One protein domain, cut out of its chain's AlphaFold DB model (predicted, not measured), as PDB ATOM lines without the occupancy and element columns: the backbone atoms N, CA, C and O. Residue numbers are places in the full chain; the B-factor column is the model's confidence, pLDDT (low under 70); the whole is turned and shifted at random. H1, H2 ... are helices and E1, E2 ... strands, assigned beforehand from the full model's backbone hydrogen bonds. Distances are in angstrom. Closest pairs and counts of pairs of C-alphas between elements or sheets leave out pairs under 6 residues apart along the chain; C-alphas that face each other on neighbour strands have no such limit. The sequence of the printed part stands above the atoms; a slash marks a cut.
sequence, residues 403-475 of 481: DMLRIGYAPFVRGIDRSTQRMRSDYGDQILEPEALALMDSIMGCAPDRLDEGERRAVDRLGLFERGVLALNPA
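What this domain is: This is residues 403 to 475 of the 481 residues of an uncharacterized protein of Xanthomonadaceae bacterium NML93-0792 (UniProt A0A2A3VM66). A two-stranded antiparallel ribbon, E1 with E4, runs along one side, helices H1 and H2 make the opposite side, and the hairpin E2 and E3 closes one end. The 73 printed residues hold E1, E2, E3, H1, H2 and E4 in that order, a mixed class of helices and strands. The whole is compact, radius of gyration of the C-alphas 11.6 A, spans 31 by 23 by 19 A.

Where its parts are: E1, residues 405 to 409, begins at C-alpha (157.658, 204.212, 177.065) and is 12.6 A long. E2 is 413 to 416, E3 422 to 425, H1 434 to 443, 14.5 A, and H2 453 to 461, 12.2 A. E4, 470 to 474, 13.2 A, ends at (159.584, 207.967, 178.881).

How they stand to each other: In E1 and E4, N 406 and O 473 are 2.8 A apart. In E2 and E3, antiparallel, N 414 and O 424 are 2.8 A apart. H1 and H2 touch, C-alphas 439 and 455 closest at 7.6 A, opposite ways at a steep tilt of 48 degrees. Both helices have every O i to N i+4 pair within hydrogen-bond range.

The domain as a whole: The printed part has no cut, no long link and no printed residue under 70 in pLDDT.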
ATOM      1  N   ASP A 403     153.413 201.085 178.271       91.44
ATOM      2  CA  ASP A 403     152.855 201.686 177.051       91.44
ATOM      3  C   ASP A 403     153.139 203.195 176.915       91.44
ATOM      4  O   ASP A 403     152.999 203.769 175.830       91.44
ATOM      5  N   MET A 404     153.602 203.845 177.986       92.56
ATOM      6  CA  MET A 404     154.070 205.237 177.982       92.56
ATOM      7  C   MET A 404     155.552 205.365 177.605       92.56
ATOM      8  O   MET A 404     156.042 206.476 177.379       92.56
ATOM      9  N   LEU A 405     156.268 204.242 177.504       95.56
ATOM     10  CA  LEU A 405     157.658 204.212 177.065       95.56
ATOM     11  C   LEU A 405     157.752 204.238 175.538       95.56
ATOM     12  O   LEU A 405     156.823 203.872 174.816       95.56
ATOM     13  N   ARG A 406     158.895 204.683 175.029       96.50
ATOM     14  CA  ARG A 406     159.209 204.749 173.603       96.50
ATOM     15  C   ARG A 406     160.593 204.179 173.355       96.50
ATOM     16  O   ARG A 406     161.514 204.421 174.137       96.50
ATOM     17  N   ILE A 407     160.731 203.441 172.259       97.38
ATOM     18  CA  ILE A 407     162.026 202.959 171.786       97.38
ATOM     19  C   ILE A 407     162.818 204.154 171.271       97.38
ATOM     20  O   ILE A 407     162.352 204.908 170.419       97.38
ATOM     21  N   GLY A 408     164.016 204.336 171.807       96.69
ATOM     22  CA  GLY A 408     164.957 205.354 171.372       96.69
ATOM     23  C   GLY A 408     166.378 204.812 171.361       96.69
ATOM     24  O   GLY A 408     166.631 203.685 171.785       96.69
ATOM     25  N   TYR A 409     167.318 205.646 170.927       95.56
ATOM     26  CA  TYR A 409     168.732 205.344 171.087       95.56
ATOM     27  C   TYR A 409     169.088 205.293 172.570       95.56
ATOM     28  O   TYR A 409     168.648 206.133 173.365       95.56
ATOM     29  N   ALA A 410     169.899 204.310 172.938       95.56
ATOM     30  CA  ALA A 410     170.506 204.286 174.253       95.56
ATOM     31  C   ALA A 410     171.415 205.515 174.433       95.56
ATOM     32  O   ALA A 410     172.017 205.988 173.465       95.56
ATOM     33  N   PRO A 411     171.594 206.016 175.669       93.88
ATOM     34  CA  PRO A 411     172.454 207.171 175.932       93.88
ATOM     35  C   PRO A 411     173.926 206.927 175.584       93.88
ATOM     36  O   PRO A 411     174.695 207.886 175.556       93.88
ATOM     37  N   PHE A 412     174.311 205.671 175.343       94.38
ATOM     38  CA  PHE A 412     175.656 205.241 174.972       94.38
ATOM     39  C   PHE A 412     175.986 205.511 173.504       94.38
ATOM     40  O   PHE A 412     177.160 205.671 173.185       94.38
ATOM     41  N   VAL A 413     174.981 205.578 172.625       93.94
ATOM     42  CA  VAL A 413     175.175 205.813 171.190       93.94
ATOM     43  C   VAL A 413     175.632 207.254 170.971       93.94
ATOM     44  O   VAL A 413     174.950 208.202 171.363       93.94
ATOM     45  N   ARG A 414     176.800 207.412 170.344       91.69
ATOM     46  CA  ARG A 414     177.404 208.713 170.015       91.69
ATOM     47  C   ARG A 414     177.168 209.112 168.560       91.69
ATOM     48  O   ARG A 414     176.978 210.291 168.285       91.69
ATOM     49  N   GLY A 415     177.121 208.134 167.658       91.56
ATOM     50  CA  GLY A 415     176.897 208.338 166.227       91.56
ATOM     51  C   GLY A 415     176.628 207.018 165.512       91.56
ATOM     52  O   GLY A 415     177.044 205.959 165.992       91.56
ATOM     53  N   ILE A 416     175.889 207.082 164.402       91.81
ATOM     54  CA  ILE A 416     175.631 205.949 163.506       91.81
ATOM     55  C   ILE A 416     175.741 206.448 162.067       91.81
ATOM     56  O   ILE A 416     174.900 207.232 161.620       91.81
ATOM     57  N   ASP A 417     176.702 205.914 161.322       91.12
ATOM     58  CA  ASP A 417     176.777 206.081 159.876       91.12
ATOM     59  C   ASP A 417     176.034 204.937 159.190       91.12
ATOM     60  O   ASP A 417     176.468 203.787 159.175       91.12
ATOM     61  N   ARG A 418     174.895 205.269 158.584       90.38
ATOM     62  CA  ARG A 418     174.049 204.317 157.851       90.38
ATOM     63  C   ARG A 418     174.732 203.738 156.612       90.38
ATOM     64  O   ARG A 418     174.401 202.627 156.213       90.38
ATOM     65  N   SER A 419     175.643 204.485 155.991       89.62
ATOM     66  CA  SER A 419     176.302 204.081 154.748       89.62
ATOM     67  C   SER A 419     177.413 203.062 154.994       89.62
ATOM     68  O   SER A 419     177.530 202.086 154.256       89.62
ATOM     69  N   THR A 420     178.184 203.251 156.067       88.12
ATOM     70  CA  THR A 420     179.275 202.347 156.465       88.12
ATOM     71  C   THR A 420     178.873 201.359 157.555       88.12
ATOM     72  O   THR A 420     179.650 200.465 157.883       88.12
ATOM     73  N   GLN A 421     177.663 201.510 158.101       91.62
ATOM     74  CA  GLN A 421     177.094 200.718 159.192       91.62
ATOM     75  C   GLN A 421     177.854 200.845 160.521       91.62
ATOM     76  O   GLN A 421     177.629 200.074 161.456       91.62
ATOM     77  N   ARG A 422     178.758 201.821 160.623       91.50
ATOM     78  CA  ARG A 422     179.572 202.061 161.812       91.50
ATOM     79  C   ARG A 422     178.742 202.763 162.873       91.50
ATOM     80  O   ARG A 422     178.099 203.773 162.600       91.50
ATOM     81  N   MET A 423     178.802 202.255 164.096       91.31
ATOM     82  CA  MET A 423     178.236 202.898 165.272       91.31
ATOM     83  C   MET A 423     179.337 203.193 166.285       91.31
ATOM     84  O   MET A 423     180.071 202.294 166.702       91.31
ATOM     85  N   ARG A 424     179.384 204.445 166.743       91.19
ATOM     86  CA  ARG A 424     180.187 204.864 167.894       91.19
ATOM     87  C   ARG A 424     179.368 204.713 169.166       91.19
ATOM     88  O   ARG A 424     178.249 205.228 169.242       91.19
ATOM     89  N   SER A 425     179.918 204.051 170.182       92.44
ATOM     90  CA  SER A 425     179.207 203.852 171.450       92.44
ATOM     91  C   SER A 425     180.136 203.817 172.657       92.44
ATOM     92  O   SER A 425     181.231 203.271 172.604       92.44
ATOM     93  N   ASP A 426     179.666 204.372 173.772       92.88
ATOM     94  CA  ASP A 426     180.332 204.292 175.077       92.88
ATOM     95  C   ASP A 426     180.392 202.864 175.646       92.88
ATOM     96  O   ASP A 426     181.184 202.600 176.549       92.88
ATOM     97  N   TYR A 427     179.544 201.955 175.153       90.81
ATOM     98  CA  TYR A 427     179.616 200.528 175.486       90.81
ATOM     99  C   TYR A 427     180.712 199.806 174.682       90.81
ATOM    100  O   TYR A 427     181.250 198.795 175.126       90.81
ATOM    101  N   GLY A 428     181.055 200.348 173.512       88.38
ATOM    102  CA  GLY A 428     181.998 199.789 172.552       88.38
ATOM    103  C   GLY A 428     181.518 200.054 171.130       88.38
ATOM    104  O   GLY A 428     180.335 199.870 170.836       88.38
ATOM    105  N   ASP A 429     182.427 200.499 170.263       89.44
ATOM    106  CA  ASP A 429     182.141 200.740 168.849       89.44
ATOM    107  C   ASP A 429     181.850 199.428 168.110       89.44
ATOM    108  O   ASP A 429     182.400 198.376 168.447       89.44
ATOM    109  N   GLN A 430     180.954 199.474 167.123       89.81
ATOM    110  CA  GLN A 430     180.397 198.274 166.489       89.81
ATOM    111  C   GLN A 430     180.099 198.527 165.013       89.81
ATOM    112  O   GLN A 430     179.771 199.647 164.622       89.81
ATOM    113  N   ILE A 431     180.119 197.463 164.213       91.19
ATOM    114  CA  ILE A 431     179.447 197.442 162.911       91.19
ATOM    115  C   ILE A 431     178.053 196.856 163.134       91.19
ATOM    116  O   ILE A 431     177.917 195.768 163.699       91.19
ATOM    117  N   LEU A 432     177.017 197.599 162.753       93.00
ATOM    118  CA  LEU A 432     175.634 197.142 162.827       93.00
ATOM    119  C   LEU A 432     175.267 196.382 161.557       93.00
ATOM    120  O   LEU A 432     175.592 196.788 160.451       93.00
ATOM    121  N   GLU A 433     174.544 195.284 161.699       94.12
ATOM    122  CA  GLU A 433     174.054 194.532 160.555       94.12
ATOM    123  C   GLU A 433     173.030 195.370 159.757       94.12
ATOM    124  O   GLU A 433     172.253 196.120 160.358       94.12
ATOM    125  N   PRO A 434     172.928 195.226 158.418       95.00
ATOM    126  CA  PRO A 434     171.902 195.921 157.630       95.00
ATOM    127  C   PRO A 434     170.483 195.671 158.156       95.00
ATOM    128  O   PRO A 434     169.644 196.570 158.175       95.00
ATOM    129  N   GLU A 435     170.236 194.447 158.625       96.19
ATOM    130  CA  GLU A 435     168.980 194.047 159.255       96.19
ATOM    131  C   GLU A 435     168.715 194.813 160.559       96.19
ATOM    132  O   GLU A 435     167.585 195.233 160.797       96.19
ATOM    133  N   ALA A 436     169.748 195.059 161.372       96.44
ATOM    134  CA  ALA A 436     169.631 195.863 162.583       96.44
ATOM    135  C   ALA A 436     169.254 197.309 162.256       96.44
ATOM    136  O   ALA A 436     168.323 197.846 162.854       96.44
ATOM    137  N   LEU A 437     169.910 197.919 161.267       95.94
ATOM    138  CA  LEU A 437     169.602 199.285 160.836       95.94
ATOM    139  C   LEU A 437     168.173 199.418 160.295       95.94
ATOM    140  O   LEU A 437     167.471 200.364 160.663       95.94
ATOM    141  N   ALA A 438     167.736 198.468 159.464       96.25
ATOM    142  CA  ALA A 438     166.381 198.442 158.915       96.25
ATOM    143  C   ALA A 438     165.323 198.267 160.016       96.25
ATOM    144  O   ALA A 438     164.327 198.991 160.039       96.25
ATOM    145  N   LEU A 439     165.564 197.356 160.965       97.19
ATOM    146  CA  LEU A 439     164.685 197.173 162.115       97.19
ATOM    147  C   LEU A 439     164.613 198.455 162.947       97.19
ATOM    148  O   LEU A 439     163.516 198.920 163.251       97.19
ATOM    149  N   MET A 440     165.755 199.072 163.254       96.12
ATOM    150  CA  MET A 440     165.810 200.342 163.976       96.12
ATOM    151  C   MET A 440     164.998 201.432 163.263       96.12
ATOM    152  O   MET A 440     164.205 202.102 163.914       96.12
ATOM    153  N   ASP A 441     165.105 201.573 161.940       94.56
ATOM    154  CA  ASP A 441     164.294 202.546 161.186       94.56
ATOM    155  C   ASP A 441     162.788 202.327 161.338       94.56
ATOM    156  O   ASP A 441     162.030 203.294 161.384       94.56
ATOM    157  N   SER A 442     162.353 201.071 161.450       95.94
ATOM    158  CA  SER A 442     160.933 200.737 161.589       95.94
ATOM    159  C   SER A 442     160.374 200.935 163.006       95.94
ATOM    160  O   SER A 442     159.206 201.298 163.150       95.94
ATOM    161  N   ILE A 443     161.186 200.736 164.052       96.69
ATOM    162  CA  ILE A 443     160.704 200.703 165.448       96.69
ATOM    163  C   ILE A 443     161.046 201.956 166.262       96.69
ATOM    164  O   ILE A 443     160.548 202.122 167.378       96.69
ATOM    165  N   MET A 444     161.912 202.838 165.760       96.12
ATOM    166  CA  MET A 444     162.315 204.038 166.492       96.12
ATOM    167  C   MET A 444     161.122 204.962 166.771       96.12
ATOM    168  O   MET A 444     160.338 205.304 165.891       96.12
ATOM    169  N   GLY A 445     160.981 205.373 168.032       95.25
ATOM    170  CA  GLY A 445     159.854 206.164 168.519       95.25
ATOM    171  C   GLY A 445     158.563 205.367 168.729       95.25
ATOM    172  O   GLY A 445     157.586 205.938 169.217       95.25
ATOM    173  N   CYS A 446     158.524 204.069 168.416       95.62
ATOM    174  CA  CYS A 446     157.361 203.233 168.689       95.62
ATOM    175  C   CYS A 446     157.221 202.941 170.185       95.62
ATOM    176  O   CYS A 446     158.195 202.874 170.941       95.62
ATOM    177  N   ALA A 447     155.972 202.763 170.610       95.19
ATOM    178  CA  ALA A 447     155.672 202.210 171.919       95.19
ATOM    179  C   ALA A 447     156.021 200.709 171.922       95.19
ATOM    180  O   ALA A 447     155.764 200.036 170.920       95.19
ATOM    181  N   PRO A 448     156.582 200.169 173.015       93.69
ATOM    182  CA  PRO A 448     157.033 198.780 173.060       93.69
ATOM    183  C   PRO A 448     155.898 197.759 172.871       93.69
ATOM    184  O   PRO A 448     156.128 196.644 172.413       93.69
ATOM    185  N   ASP A 449     154.660 198.128 173.196       90.12
ATOM    186  CA  ASP A 449     153.482 197.278 173.034       90.12
ATOM    187  C   ASP A 449     152.975 197.176 171.591       90.12
ATOM    188  O   ASP A 449     152.258 196.224 171.273       90.12
ATOM    189  N   ARG A 450     153.363 198.125 170.732       93.38
ATOM    190  CA  ARG A 450     153.024 198.147 169.306       93.38
ATOM    191  C   ARG A 450     153.917 197.258 168.460       93.38
ATOM    192  O   ARG A 450     153.540 196.994 167.324       93.38
ATOM    193  N   LEU A 451     155.050 196.813 169.002       94.44
ATOM    194  CA  LEU A 451     155.912 195.873 168.304       94.44
ATOM    195  C   LEU A 451     155.193 194.537 168.199       94.44
ATOM    196  O   LEU A 451     154.701 194.022 169.214       94.44
ATOM    197  N   ASP A 452     155.159 193.973 167.000       94.56
ATOM    198  CA  ASP A 452     154.671 192.622 166.806       94.56
ATOM    199  C   ASP A 452     155.666 191.583 167.353       94.56
ATOM    200  O   ASP A 452     156.785 191.871 167.785       94.56
ATOM    201  N   GLU A 453     155.223 190.334 167.403       94.06
ATOM    202  CA  GLU A 453     156.013 189.235 167.947       94.06
ATOM    203  C   GLU A 453     157.258 188.912 167.083       94.06
ATOM    204  O   GLU A 453     158.260 188.408 167.592       94.06
ATOM    205  N   GLY A 454     157.225 189.205 165.781       95.81
ATOM    206  CA  GLY A 454     158.378 189.089 164.890       95.81
ATOM    207  C   GLY A 454     159.432 190.155 165.179       95.81
ATOM    208  O   GLY A 454     160.606 189.818 165.333       95.81
ATOM    209  N   GLU A 455     159.012 191.411 165.328       96.38
ATOM    210  CA  GLU A 455     159.876 192.546 165.662       96.38
ATOM    211  C   GLU A 455     160.552 192.354 167.022       96.38
ATOM    212  O   GLU A 455     161.766 192.523 167.127       96.38
ATOM    213  N   ARG A 456     159.812 191.915 168.051       95.69
ATOM    214  CA  ARG A 456     160.385 191.631 169.385       95.69
ATOM    215  C   ARG A 456     161.473 190.564 169.325       95.69
ATOM    216  O   ARG A 456     162.568 190.768 169.840       95.69
ATOM    217  N   ARG A 457     161.215 189.454 168.625       95.12
ATOM    218  CA  ARG A 457     162.225 188.403 168.429       95.12
ATOM    219  C   ARG A 457     163.431 188.891 167.633       95.12
ATOM    220  O   ARG A 457     164.546 188.457 167.908       95.12
ATOM    221  N   ALA A 458     163.224 189.764 166.649       96.56
ATOM    222  CA  ALA A 458     164.318 190.346 165.884       96.56
ATOM    223  C   ALA A 458     165.190 191.257 166.763       96.56
ATOM    224  O   ALA A 458     166.411 191.124 166.720       96.56
ATOM    225  N   VAL A 459     164.575 192.101 167.604       96.62
ATOM    226  CA  VAL A 459     165.266 192.949 168.591       96.62
ATOM    227  C   VAL A 459     166.128 192.109 169.536       96.62
ATOM    228  O   VAL A 459     167.305 192.428 169.713       96.62
ATOM    229  N   ASP A 460     165.568 191.035 170.100       95.12
ATOM    230  CA  ASP A 460     166.270 190.162 171.050       95.12
ATOM    231  C   ASP A 460     167.406 189.384 170.369       95.12
ATOM    232  O   ASP A 460     168.529 189.365 170.864       95.12
ATOM    233  N   ARG A 461     167.159 188.798 169.188       96.69
ATOM    234  CA  ARG A 461     168.184 188.061 168.422       96.69
ATOM    235  C   ARG A 461     169.360 188.953 168.021       96.69
ATOM    236  O   ARG A 461     170.495 188.489 168.015       96.69
ATOM    237  N   LEU A 462     169.092 190.207 167.654       96.44
ATOM    238  CA  LEU A 462     170.123 191.191 167.311       96.44
ATOM    239  C   LEU A 462     170.766 191.829 168.554       96.44
ATOM    240  O   LEU A 462     171.732 192.585 168.423       96.44
ATOM    241  N   GLY A 463     170.233 191.548 169.750       95.81
ATOM    242  CA  GLY A 463     170.743 192.037 171.026       95.81
ATOM    243  C   GLY A 463     170.730 193.561 171.144       95.81
ATOM    244  O   GLY A 463     171.614 194.120 171.784       95.81
ATOM    245  N   LEU A 464     169.785 194.273 170.516       96.88
ATOM    246  CA  LEU A 464     169.880 195.738 170.375       96.88
ATOM    247  C   LEU A 464     169.844 196.493 171.718       96.88
ATOM    248  O   LEU A 464     170.475 197.541 171.855       96.88
ATOM    249  N   PHE A 465     169.152 195.961 172.724       96.56
ATOM    250  CA  PHE A 465     169.183 196.502 174.087       96.56
ATOM    251  C   PHE A 465     170.461 196.095 174.839       96.56
ATOM    252  O   PHE A 465     171.104 196.938 175.459       96.56
ATOM    253  N   GLU A 466     170.873 194.827 174.736       94.06
ATOM    254  CA  GLU A 466     172.057 194.283 175.423       94.06
ATOM    255  C   GLU A 466     173.368 194.909 174.930       94.06
ATOM    256  O   GLU A 466     174.263 195.195 175.722       94.06
ATOM    257  N   ARG A 467     173.455 195.193 173.626       94.25
ATOM    258  CA  ARG A 467     174.585 195.871 172.970       94.25
ATOM    259  C   ARG A 467     174.607 197.383 173.221       94.25
ATOM    260  O   ARG A 467     175.472 198.074 172.680       94.25
ATOM    261  N   GLY A 468     173.643 197.909 173.982       94.94
ATOM    262  CA  GLY A 468     173.534 199.332 174.292       94.94
ATOM    263  C   GLY A 468     173.218 200.202 173.074       94.94
ATOM    264  O   GLY A 468     173.694 201.335 173.011       94.94
ATOM    265  N   VAL A 469     172.457 199.684 172.104       96.56
ATOM    266  CA  VAL A 469     172.011 200.430 170.911       96.56
ATOM    267  C   VAL A 469     170.675 201.117 171.182       96.56
ATOM    268  O   VAL A 469     170.512 202.307 170.910       96.56
ATOM    269  N   LEU A 470     169.724 200.373 171.751       97.56
ATOM    270  CA  LEU A 470     168.378 200.839 172.066       97.56
ATOM    271  C   LEU A 470     168.157 200.964 173.573       97.56
ATOM    272  O   LEU A 470     168.739 200.237 174.374       97.56
ATOM    273  N   ALA A 471     167.273 201.882 173.947       97.44
ATOM    274  CA  ALA A 471     166.740 202.012 175.293       97.44
ATOM    275  C   ALA A 471     165.252 202.371 175.240       97.44
ATOM    276  O   ALA A 471     164.782 203.017 174.299       97.44
ATOM    277  N   LEU A 472     164.517 201.983 176.281       96.75
ATOM    278  CA  LEU A 472     163.169 202.480 176.512       96.75
ATOM    279  C   LEU A 472     163.255 203.757 177.338       96.75
ATOM    280  O   LEU A 472     163.825 203.771 178.427       96.75
ATOM    281  N   ASN A 473     162.677 204.830 176.811       91.44
ATOM    282  CA  ASN A 473     162.631 206.126 177.472       91.44
ATOM    283  C   ASN A 473     161.175 206.545 177.692       91.44
ATOM    284  O   ASN A 473     160.327 206.235 176.853       91.44
ATOM    285  N   PRO A 474     160.866 207.283 178.770       88.69
ATOM    286  CA  PRO A 474     159.584 207.967 178.881       88.69
ATOM    287  C   PRO A 474     159.355 208.847 177.649       88.69
ATOM    288  O   PRO A 474     160.289 209.506 177.180       88.69
ATOM    289  N   ALA A 475     158.132 208.858 177.110       77.12
ATOM    290  CA  ALA A 475     157.785 209.822 176.073       77.12
ATOM    291  C   ALA A 475     158.064 211.248 176.592       77.12
ATOM    292  O   ALA A 475     157.756 211.525 177.754       77.12
TER     293      ALA A 475